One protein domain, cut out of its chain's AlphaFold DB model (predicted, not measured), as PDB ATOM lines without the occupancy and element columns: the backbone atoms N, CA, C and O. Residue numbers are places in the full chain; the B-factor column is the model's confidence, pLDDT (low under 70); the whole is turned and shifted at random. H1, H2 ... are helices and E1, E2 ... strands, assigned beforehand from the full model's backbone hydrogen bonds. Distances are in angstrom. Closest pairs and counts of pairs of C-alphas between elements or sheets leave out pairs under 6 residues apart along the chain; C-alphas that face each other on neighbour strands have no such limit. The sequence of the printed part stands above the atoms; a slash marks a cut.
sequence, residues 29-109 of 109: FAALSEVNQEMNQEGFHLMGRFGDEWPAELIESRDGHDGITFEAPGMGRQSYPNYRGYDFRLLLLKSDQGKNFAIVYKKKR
ATOM      1  N   PHE A  29     178.922 197.822 179.352       91.00
ATOM      2  CA  PHE A  29     177.539 197.943 179.754       91.00
ATOM      3  C   PHE A  29     176.750 196.799 179.127       91.00
ATOM      4  O   PHE A  29     176.740 196.623 177.902       91.00
ATOM      5  N   ALA A  30     176.076 196.017 179.963       91.88
ATOM      6  CA  ALA A  30     175.218 194.931 179.507       91.88
ATOM      7  C   ALA A  30     173.884 195.460 178.964       91.88
ATOM      8  O   ALA A  30     173.269 194.830 178.102       91.88
ATOM      9  N   ALA A  31     173.442 196.626 179.446       91.62
ATOM     10  CA  ALA A  31     172.182 197.236 179.047       91.62
ATOM     11  C   ALA A  31     172.201 198.766 179.148       91.62
ATOM     12  O   ALA A  31     172.882 199.355 179.986       91.62
ATOM     13  N   LEU A  32     171.326 199.413 178.369       90.81
ATOM     14  CA  LEU A  32     171.106 200.861 178.440       90.81
ATOM     15  C   LEU A  32     170.710 201.342 179.848       90.81
ATOM     16  O   LEU A  32     171.027 202.467 180.226       90.81
ATOM     17  N   SER A  33     169.998 200.517 180.621       93.00
ATOM     18  CA  SER A  33     169.587 200.867 181.982       93.00
ATOM     19  C   SER A  33     170.772 201.124 182.912       93.00
ATOM     20  O   SER A  33     170.654 201.988 183.772       93.00
ATOM     21  N   GLU A  34     171.899 200.432 182.719       93.25
ATOM     22  CA  GLU A  34     173.114 200.619 183.524       93.25
ATOM     23  C   GLU A  34     173.725 201.996 183.259       93.25
ATOM     24  O   GLU A  34     173.925 202.772 184.192       93.25
ATOM     25  N   VAL A  35     173.885 202.351 181.979       92.88
ATOM     26  CA  VAL A  35     174.372 203.678 181.566       92.88
ATOM     27  C   VAL A  35     173.448 204.781 182.076       92.88
ATOM     28  O   VAL A  35     173.901 205.776 182.638       92.88
ATOM     29  N   ASN A  36     172.134 204.608 181.903       94.25
ATOM     30  CA  ASN A  36     171.154 205.583 182.369       94.25
ATOM     31  C   ASN A  36     171.210 205.748 183.887       94.25
ATOM     32  O   ASN A  36     171.063 206.861 184.377       94.25
ATOM     33  N   GLN A  37     171.382 204.662 184.641       94.88
ATOM     34  CA  GLN A  37     171.468 204.720 186.093       94.88
ATOM     35  C   GLN A  37     172.701 205.509 186.544       94.88
ATOM     36  O   GLN A  37     172.559 206.390 187.388       94.88
ATOM     37  N   GLU A  38     173.868 205.240 185.959       92.81
ATOM     38  CA  GLU A  38     175.114 205.957 186.250       92.81
ATOM     39  C   GLU A  38     174.985 207.455 185.933       92.81
ATOM     40  O   GLU A  38     175.178 208.307 186.799       92.81
ATOM     41  N   MET A  39     174.519 207.791 184.728       94.56
ATOM     42  CA  MET A  39     174.334 209.189 184.326       94.56
ATOM     43  C   MET A  39     173.268 209.903 185.173       94.56
ATOM     44  O   MET A  39     173.453 211.057 185.565       94.56
ATOM     45  N   ASN A  40     172.172 209.224 185.527       94.06
ATOM     46  CA  ASN A  40     171.140 209.792 186.397       94.06
ATOM     47  C   ASN A  40     171.673 210.082 187.811       94.06
ATOM     48  O   ASN A  40     171.272 211.083 188.402       94.06
ATOM     49  N   GLN A  41     172.575 209.253 188.353       95.44
ATOM     50  CA  GLN A  41     173.224 209.511 189.648       95.44
ATOM     51  C   GLN A  41     174.083 210.781 189.612       95.44
ATOM     52  O   GLN A  41     174.156 211.511 190.600       95.44
ATOM     53  N   GLU A  42     174.665 211.096 188.458       92.38
ATOM     54  CA  GLU A  42     175.401 212.340 188.229       92.38
ATOM     55  C   GLU A  42     174.495 213.552 187.926       92.38
ATOM     56  O   GLU A  42     174.981 214.684 187.816       92.38
ATOM     57  N   GLY A  43     173.176 213.353 187.820       95.56
ATOM     58  CA  GLY A  43     172.189 214.389 187.499       95.56
ATOM     59  C   GLY A  43     172.038 214.673 186.001       95.56
ATOM     60  O   GLY A  43     171.475 215.701 185.621       95.56
ATOM     61  N   PHE A  44     172.559 213.792 185.149       95.62
ATOM     62  CA  PHE A  44     172.381 213.847 183.706       95.62
ATOM     63  C   PHE A  44     171.093 213.136 183.283       95.62
ATOM     64  O   PHE A  44     170.736 212.085 183.799       95.62
ATOM     65  N   HIS A  45     170.412 213.697 182.289       93.88
ATOM     66  CA  HIS A  45     169.184 213.171 181.706       93.88
ATOM     67  C   HIS A  45     169.388 212.837 180.232       93.88
ATOM     68  O   HIS A  45     169.979 213.623 179.484       93.88
ATOM     69  N   LEU A  46     168.865 211.685 179.813       93.81
ATOM     70  CA  LEU A  46     168.943 211.209 178.436       93.81
ATOM     71  C   LEU A  46     168.230 212.177 177.482       93.81
ATOM     72  O   LEU A  46     167.054 212.493 177.657       93.81
ATOM     73  N   MET A  47     168.947 212.622 176.454       91.50
ATOM     74  CA  MET A  47     168.434 213.483 175.387       91.50
ATOM     75  C   MET A  47     168.144 212.718 174.105       91.50
ATOM     76  O   MET A  47     167.168 213.012 173.421       91.50
ATOM     77  N   GLY A  48     168.999 211.758 173.762       88.81
ATOM     78  CA  GLY A  48     168.869 211.010 172.522       88.81
ATOM     79  C   GLY A  48     169.794 209.806 172.473       88.81
ATOM     80  O   GLY A  48     170.846 209.788 173.114       88.81
ATOM     81  N   ARG A  49     169.380 208.811 171.691       89.69
ATOM     82  CA  ARG A  49     170.120 207.580 171.408       89.69
ATOM     83  C   ARG A  49     170.139 207.351 169.900       89.69
ATOM     84  O   ARG A  49     169.115 207.532 169.245       89.69
ATOM     85  N   PHE A  50     171.281 206.924 169.374       87.31
ATOM     86  CA  PHE A  50     171.495 206.675 167.947       87.31
ATOM     87  C   PHE A  50     172.079 205.287 167.745       87.31
ATOM     88  O   PHE A  50     173.295 205.154 167.768       87.31
ATOM     89  N   GLY A  51     171.218 204.287 167.550       81.31
ATOM     90  CA  GLY A  51     171.579 202.868 167.478       81.31
ATOM     91  C   GLY A  51     171.083 202.088 168.701       81.31
ATOM     92  O   GLY A  51     170.885 202.667 169.769       81.31
ATOM     93  N   ASP A  52     170.856 200.782 168.533       79.38
ATOM     94  CA  ASP A  52     170.073 199.968 169.481       79.38
ATOM     95  C   ASP A  52     170.758 198.646 169.884       79.38
ATOM     96  O   ASP A  52     170.123 197.770 170.470       79.38
ATOM     97  N   GLU A  53     172.047 198.479 169.590       84.94
ATOM     98  CA  GLU A  53     172.754 197.213 169.819       84.94
ATOM     99  C   GLU A  53     173.476 197.164 171.164       84.94
ATOM    100  O   GLU A  53     174.153 198.107 171.550       84.94
ATOM    101  N   TRP A  54     173.361 196.031 171.853       88.81
ATOM    102  CA  TRP A  54     173.972 195.758 173.156       88.81
ATOM    103  C   TRP A  54     174.465 194.303 173.202       88.81
ATOM    104  O   TRP A  54     173.984 193.490 172.403       88.81
ATOM    105  N   PRO A  55     175.370 193.932 174.127       90.94
ATOM    106  CA  PRO A  55     176.093 194.796 175.069       90.94
ATOM    107  C   PRO A  55     177.050 195.742 174.339       90.94
ATOM    108  O   PRO A  55     177.287 195.587 173.136       90.94
ATOM    109  N   ALA A  56     177.557 196.745 175.054       92.19
ATOM    110  CA  ALA A  56     178.446 197.721 174.451       92.19
ATOM    111  C   ALA A  56     179.522 198.260 175.377       92.19
ATOM    112  O   ALA A  56     179.380 198.308 176.597       92.19
ATOM    113  N   GLU A  57     180.601 198.691 174.747       92.19
ATOM    114  CA  GLU A  57     181.802 199.205 175.378       92.19
ATOM    115  C   GLU A  57     181.919 200.705 175.127       92.19
ATOM    116  O   GLU A  57     181.714 201.165 173.998       92.19
ATOM    117  N   LEU A  58     182.247 201.467 176.171       92.06
ATOM    118  CA  LEU A  58     182.564 202.882 176.043       92.06
ATOM    119  C   LEU A  58     183.879 203.061 175.293       92.06
ATOM    120  O   LEU A  58     184.934 202.669 175.778       92.06
ATOM    121  N   ILE A  59     183.800 203.682 174.119       91.44
ATOM    122  CA  ILE A  59     184.970 204.021 173.306       91.44
ATOM    123  C   ILE A  59     185.454 205.426 173.653       91.44
ATOM    124  O   ILE A  59     186.650 205.681 173.730       91.44
ATOM    125  N   GLU A  60     184.513 206.359 173.796       89.75
ATOM    126  CA  GLU A  60     184.828 207.768 173.980       89.75
ATOM    127  C   GLU A  60     183.700 208.471 174.732       89.75
ATOM    128  O   GLU A  60     182.519 208.260 174.450       89.75
ATOM    129  N   SER A  61     184.073 209.347 175.660       90.81
ATOM    130  CA  SER A  61     183.164 210.287 176.305       90.81
ATOM    131  C   SER A  61     183.589 211.711 175.964       90.81
ATOM    132  O   SER A  61     184.780 212.024 175.980       90.81
ATOM    133  N   ARG A  62     182.632 212.582 175.642       90.56
ATOM    134  CA  ARG A  62     182.891 214.007 175.392       90.56
ATOM    135  C   ARG A  62     181.945 214.866 176.203       90.56
ATOM    136  O   ARG A  62     180.732 214.700 176.098       90.56
ATOM    137  N   ASP A  63     182.500 215.845 176.896       89.75
ATOM    138  CA  ASP A  63     181.721 216.863 177.588       89.75
ATOM    139  C   ASP A  63     181.610 218.141 176.736       89.75
ATOM    140  O   ASP A  63     182.505 218.475 175.953       89.75
ATOM    141  N   GLY A  64     180.502 218.871 176.867       88.12
ATOM    142  CA  GLY A  64     180.291 220.146 176.178       88.12
ATOM    143  C   GLY A  64     179.435 221.113 176.985       88.12
ATOM    144  O   GLY A  64     178.442 220.719 177.585       88.12
ATOM    145  N   HIS A  65     179.795 222.397 176.994       86.19
ATOM    146  CA  HIS A  65     179.112 223.387 177.836       86.19
ATOM    147  C   HIS A  65     177.951 224.102 177.137       86.19
ATOM    148  O   HIS A  65     176.923 224.325 177.752       86.19
ATOM    149  N   ASP A  66     178.043 224.453 175.858       85.75
ATOM    150  CA  ASP A  66     176.939 225.152 175.163       85.75
ATOM    151  C   ASP A  66     176.345 224.317 174.016       85.75
ATOM    152  O   ASP A  66     175.598 224.811 173.164       85.75
ATOM    153  N   GLY A  67     176.681 223.027 174.025       85.38
ATOM    154  CA  GLY A  67     176.320 222.044 173.023       85.38
ATOM    155  C   GLY A  67     177.471 221.097 172.708       85.38
ATOM    156  O   GLY A  67     178.607 221.306 173.131       85.38
ATOM    157  N   ILE A  68     177.173 220.062 171.930       88.25
ATOM    158  CA  ILE A  68     178.163 219.109 171.422       88.25
ATOM    159  C   ILE A  68     177.955 218.907 169.925       88.25
ATOM    160  O   ILE A  68     176.830 218.905 169.429       88.25
ATOM    161  N   THR A  69     179.047 218.740 169.188       89.62
ATOM    162  CA  THR A  69     179.008 218.281 167.798       89.62
ATOM    163  C   THR A  69     179.919 217.081 167.681       89.62
ATOM    164  O   THR A  69     181.059 217.119 168.139       89.62
ATOM    165  N   PHE A  70     179.419 216.021 167.069       86.94
ATOM    166  CA  PHE A  70     180.197 214.818 166.849       86.94
ATOM    167  C   PHE A  70     179.904 214.232 165.482       86.94
ATOM    168  O   PHE A  70     178.859 214.468 164.878       86.94
ATOM    169  N   GLU A  71     180.867 213.466 165.005       84.69
ATOM    170  CA  GLU A  71     180.781 212.714 163.774       84.69
ATOM    171  C   GLU A  71     181.251 211.305 164.099       84.69
ATOM    172  O   GLU A  71     182.333 211.125 164.659       84.69
ATOM    173  N   ALA A  72     180.399 210.325 163.814       73.19
ATOM    174  CA  ALA A  72     180.709 208.919 164.015       73.19
ATOM    175  C   ALA A  72     180.512 208.160 162.694       73.19
ATOM    176  O   ALA A  72     179.546 208.440 161.967       73.19
ATOM    177  N   PRO A  73     181.391 207.189 162.371       76.12
ATOM    178  CA  PRO A  73     181.244 206.374 161.171       76.12
ATOM    179  C   PRO A  73     179.862 205.709 161.127       76.12
ATOM    180  O   PRO A  73     179.494 204.990 162.053       76.12
ATOM    181  N   GLY A  74     179.096 205.963 160.063       77.00
ATOM    182  CA  GLY A  74     177.757 205.395 159.860       77.00
ATOM    183  C   GLY A  74     176.584 206.187 160.458       77.00
ATOM    184  O   GLY A  74     175.442 205.864 160.157       77.00
ATOM    185  N   MET A  75     176.830 207.242 161.242       77.38
ATOM    186  CA  MET A  75     175.776 208.083 161.849       77.38
ATOM    187  C   MET A  75     175.755 209.525 161.321       77.38
ATOM    188  O   MET A  75     174.831 210.292 161.616       77.38
ATOM    189  N   GLY A  76     176.775 209.896 160.544       83.62
ATOM    190  CA  GLY A  76     176.968 211.251 160.046       83.62
ATOM    191  C   GLY A  76     177.312 212.245 161.156       83.62
ATOM    192  O   GLY A  76     177.585 211.881 162.304       83.62
ATOM    193  N   ARG A  77     177.313 213.529 160.791       88.75
ATOM    194  CA  ARG A  77     177.540 214.632 161.723       88.75
ATOM    195  C   ARG A  77     176.245 214.974 162.456       88.75
ATOM    196  O   ARG A  77     175.246 215.306 161.828       88.75
ATOM    197  N   GLN A  78     176.298 214.956 163.781       86.50
ATOM    198  CA  GLN A  78     175.202 215.324 164.672       86.50
ATOM    199  C   GLN A  78     175.618 216.532 165.513       86.50
ATOM    200  O   GLN A  78     176.756 216.610 165.981       86.50
ATOM    201  N   SER A  79     174.714 217.497 165.695       88.25
ATOM    202  CA  SER A  79     174.996 218.724 166.445       88.25
ATOM    203  C   SER A  79     173.835 219.090 167.362       88.25
ATOM    204  O   SER A  79     172.678 219.078 166.949       88.25
ATOM    205  N   TYR A  80     174.174 219.449 168.598       84.00
ATOM    206  CA  TYR A  80     173.247 219.831 169.660       84.00
ATOM    207  C   TYR A  80     173.594 221.232 170.178       84.00
ATOM    208  O   TYR A  80     174.117 221.342 171.284       84.00
ATOM    209  N   PRO A  81     173.388 222.305 169.391       85.56
ATOM    210  CA  PRO A  81     173.761 223.659 169.799       85.56
ATOM    211  C   PRO A  81     172.694 224.332 170.680       85.56
ATOM    212  O   PRO A  81     171.552 223.885 170.749       85.56
ATOM    213  N   ASN A  82     173.053 225.492 171.242       81.06
ATOM    214  CA  ASN A  82     172.144 226.491 171.827       81.06
ATOM    215  C   ASN A  82     171.502 226.120 173.171       81.06
ATOM    216  O   ASN A  82     170.358 226.481 173.442       81.06
ATOM    217  N   TYR A  83     172.263 225.480 174.056       82.94
ATOM    218  CA  TYR A  83     171.796 225.127 175.400       82.94
ATOM    219  C   TYR A  83     172.661 225.764 176.489       82.94
ATOM    220  O   TYR A  83     173.237 225.089 177.342       82.94
ATOM    221  N   ARG A  84     172.747 227.096 176.463       88.38
ATOM    222  CA  ARG A  84     173.476 227.858 177.482       88.38
ATOM    223  C   ARG A  84     172.941 227.528 178.882       88.38
ATOM    224  O   ARG A  84     171.731 227.528 179.098       88.38
ATOM    225  N   GLY A  85     173.847 227.295 179.833       90.62
ATOM    226  CA  GLY A  85     173.499 226.958 181.222       90.62
ATOM    227  C   GLY A  85     173.210 225.473 181.463       90.62
ATOM    228  O   GLY A  85     172.718 225.109 182.529       90.62
ATOM    229  N   TYR A  86     173.516 224.615 180.491       92.06
ATOM    230  CA  TYR A  86     173.513 223.165 180.654       92.06
ATOM    231  C   TYR A  86     174.930 222.622 180.481       92.06
ATOM    232  O   TYR A  86     175.788 223.309 179.940       92.06
ATOM    233  N   ASP A  87     175.175 221.416 180.966       92.81
ATOM    234  CA  ASP A  87     176.316 220.592 180.593       92.81
ATOM    235  C   ASP A  87     175.806 219.426 179.752       92.81
ATOM    236  O   ASP A  87     174.730 218.878 180.006       92.81
ATOM    237  N   PHE A  88     176.574 219.051 178.743       93.12
ATOM    238  CA  PHE A  88     176.301 217.940 177.845       93.12
ATOM    239  C   PHE A  88     177.358 216.880 178.023       93.12
ATOM    240  O   PHE A  88     178.532 217.206 178.172       93.12
ATOM    241  N   ARG A  89     176.929 215.628 177.907       93.50
ATOM    242  CA  ARG A  89     177.826 214.487 177.806       93.50
ATOM    243  C   ARG A  89     177.404 213.603 176.646       93.50
ATOM    244  O   ARG A  89     176.237 213.233 176.527       93.50
ATOM    245  N   LEU A  90     178.352 213.289 175.779       92.88
ATOM    246  CA  LEU A  90     178.224 212.323 174.701       92.88
ATOM    247  C   LEU A  90     178.973 211.064 175.088       92.88
ATOM    248  O   LEU A  90     180.167 211.140 175.346       92.88
ATOM    249  N   LEU A  91     178.306 209.921 175.024       93.25
ATOM    250  CA  LEU A  91     178.943 208.616 175.114       93.25
ATOM    251  C   LEU A  91     178.917 207.969 173.731       93.25
ATOM    252  O   LEU A  91     177.841 207.777 173.160       93.25
ATOM    253  N   LEU A  92     180.091 207.654 173.188       91.50
ATOM    254  CA  LEU A  92     180.256 206.845 171.985       91.50
ATOM    255  C   LEU A  92     180.564 205.410 172.395       91.50
ATOM    256  O   LEU A  92     181.526 205.145 173.117       91.50
ATOM    257  N   LEU A  93     179.729 204.497 171.924       92.00
ATOM    258  CA  LEU A  93     179.708 203.104 172.335       92.00
ATOM    259  C   LEU A  93     179.932 202.191 171.125       92.00
ATOM    260  O   LEU A  93     179.493 202.507 170.014       92.00
ATOM    261  N   LYS A  94     180.587 201.047 171.343       91.50
ATOM    262  CA  LYS A  94     180.716 199.966 170.355       91.50
ATOM    263  C   LYS A  94     179.974 198.732 170.828       91.50
ATOM    264  O   LYS A  94     180.244 198.270 171.932       91.50
ATOM    265  N   SER A  95     179.105 198.169 169.997       91.44
ATOM    266  CA  SER A  95     178.511 196.861 170.268       91.44
ATOM    267  C   SER A  95     179.534 195.738 170.079       91.44
ATOM    268  O   SER A  95     180.509 195.884 169.334       91.44
ATOM    269  N   ASP A  96     179.266 194.574 170.668       89.94
ATOM    270  CA  ASP A  96     180.051 193.352 170.419       89.94
ATOM    271  C   ASP A  96     180.032 192.920 168.940       89.94
ATOM    272  O   ASP A  96     180.957 192.271 168.457       89.94
ATOM    273  N   GLN A  97     179.004 193.325 168.184       88.25
ATOM    274  CA  GLN A  97     178.918 193.112 166.733       88.25
ATOM    275  C   GLN A  97     179.750 194.124 165.928       88.25
ATOM    276  O   GLN A  97     179.762 194.098 164.698       88.25
ATOM    277  N   GLY A  98     180.445 195.033 166.612       87.44
ATOM    278  CA  GLY A  98     181.322 196.029 166.020       87.44
ATOM    279  C   GLY A  98     180.612 197.270 165.488       87.44
ATOM    280  O   GLY A  98     181.256 198.062 164.796       87.44
ATOM    281  N   LYS A  99     179.324 197.466 165.794       87.88
ATOM    282  CA  LYS A  99     178.580 198.654 165.362       87.88
ATOM    283  C   LYS A  99     178.722 199.783 166.370       87.88
ATOM    284  O   LYS A  99     178.688 199.563 167.576       87.88
ATOM    285  N   ASN A 100     178.857 200.999 165.855       88.31
ATOM    286  CA  ASN A 100     178.931 202.196 166.680       88.31
ATOM    287  C   ASN A 100     177.532 202.732 166.957       88.31
ATOM    288  O   ASN A 100     176.662 202.701 166.085       88.31
ATOM    289  N   PHE A 101     177.353 203.284 168.146       88.81
ATOM    290  CA  PHE A 101     176.171 204.049 168.498       88.81
ATOM    291  C   PHE A 101     176.522 205.139 169.509       88.81
ATOM    292  O   PHE A 101     177.593 205.125 170.117       88.81
ATOM    293  N   ALA A 102     175.633 206.117 169.665       91.12
ATOM    294  CA  ALA A 102     175.850 207.239 170.571       91.12
ATOM    295  C   ALA A 102     174.673 207.473 171.504       91.12
ATOM    296  O   ALA A 102     173.513 207.276 171.132       91.12
ATOM    297  N   ILE A 103     174.990 207.980 172.690       93.44
ATOM    298  CA  ILE A 103     174.012 208.440 173.665       93.44
ATOM    299  C   ILE A 103     174.379 209.854 174.093       93.44
ATOM    300  O   ILE A 103     175.522 210.132 174.448       93.44
ATOM    301  N   VAL A 104     173.404 210.753 174.046       93.19
ATOM    302  CA  VAL A 104     173.565 212.149 174.448       93.19
ATOM    303  C   VAL A 104     172.799 212.378 175.735       93.19
ATOM    304  O   VAL A 104     171.609 212.071 175.812       93.19
ATOM    305  N   TYR A 105     173.459 212.984 176.711       95.19
ATOM    306  CA  TYR A 105     172.880 213.403 177.973       95.19
ATOM    307  C   TYR A 105     173.032 214.908 178.182       95.19
ATOM    308  O   TYR A 105     173.955 215.532 177.651       95.19
ATOM    309  N   LYS A 106     172.140 215.487 178.991       94.25
ATOM    310  CA  LYS A 106     172.243 216.869 179.475       94.25
ATOM    311  C   LYS A 106     172.022 216.967 180.979       94.25
ATOM    312  O   LYS A 106     171.210 216.230 181.530       94.25
ATOM    313  N   LYS A 107     172.643 217.945 181.619       94.69
ATOM    314  CA  LYS A 107     172.457 218.308 183.026       94.69
ATOM    315  C   LYS A 107     172.327 219.821 183.137       94.69
ATOM    316  O   LYS A 107     172.937 220.546 182.361       94.69
ATOM    317  N   LYS A 108     171.507 220.322 184.059       92.50
ATOM    318  CA  LYS A 108     171.447 221.764 184.338       92.50
ATOM    319  C   LYS A 108     172.643 222.156 185.218       92.50
ATOM    320  O   LYS A 108     172.889 221.455 186.200       92.50
ATOM    321  N   ARG A 109     173.356 223.229 184.853       86.00
ATOM    322  CA  ARG A 109     174.434 223.804 185.677       86.00
ATOM    323  C   ARG A 109     173.888 224.467 186.939       86.00
ATOM    324  O   ARG A 109     172.760 225.015 186.881       86.00
TER     325      ARG A 109
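AT A GLANCE: This is residues 29 to 109 of the 109 residues of an uncharacterized protein of Planctomycetes bacterium (UniProt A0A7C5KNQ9). A twisted four-stranded sheet makes the middle, with helix H1 over one face, nearest E1 and E6, and the small hairpin of E3 and E4 partly face to face with the other. The 81 printed residues include one named helix and six named strands, in the order H1 E1 E2 E3 E4 E5 E6. The large sheet runs E1, E6, E5, E2, all antiparallel, and the class is mostly strand. The whole is compact, with a radius of gyration of the C-alphas of 12.2 A, and spans 37 by 28 by 16 A.

HOW THE PARTS SIT: H1, residues 32 to 41, is on the sheet of E1, residues 45 to 50, E6, residues 100 to 108, E5, residues 86 to 95, and E2, residues 56 to 64: two layers, a helix on one face of a sheet. The closest C-alphas of H1 and E1, those of Met 39 and His 45, are 7.0 A apart. In H1 every O i to N i+4 pair is within hydrogen-bond range. E1 pairs with E6 through N 47 and O 104, 2.8 A. E2 bends by 60 degrees at residue 59 and pairs with E5 through N 62 and O 90, 2.9 A. E3, residues 67 to 72, and E4, residues 76 to 81, form a hairpin, with N 70 and O 78 at 2.9 A. Their sheet and the larger one form a sandwich, two sheets face to face, 9.7 A centre to centre where they face each other. The hairpin E5 and E6 has N 103 and O 91 at 2.9 A.

IN THESE COORDINATES: H1 spans 14.3 A from C-alpha 32 at (171.106, 200.861, 178.440). E1 spans 15.4 A, E2 22.6 A, E3 16.5 A, E4 16.1 A and E5 28.7 A. E6 spans 27.4 A, to C-alpha 108 at (171.447, 221.764, 184.338).

THE WHOLE: The two C-alphas farthest apart, Gly 85 and Gln 97, are 37.2 A apart. The printed part has no cut, and its six links between named elements are tight. No printed residue is under 70 in pLDDT.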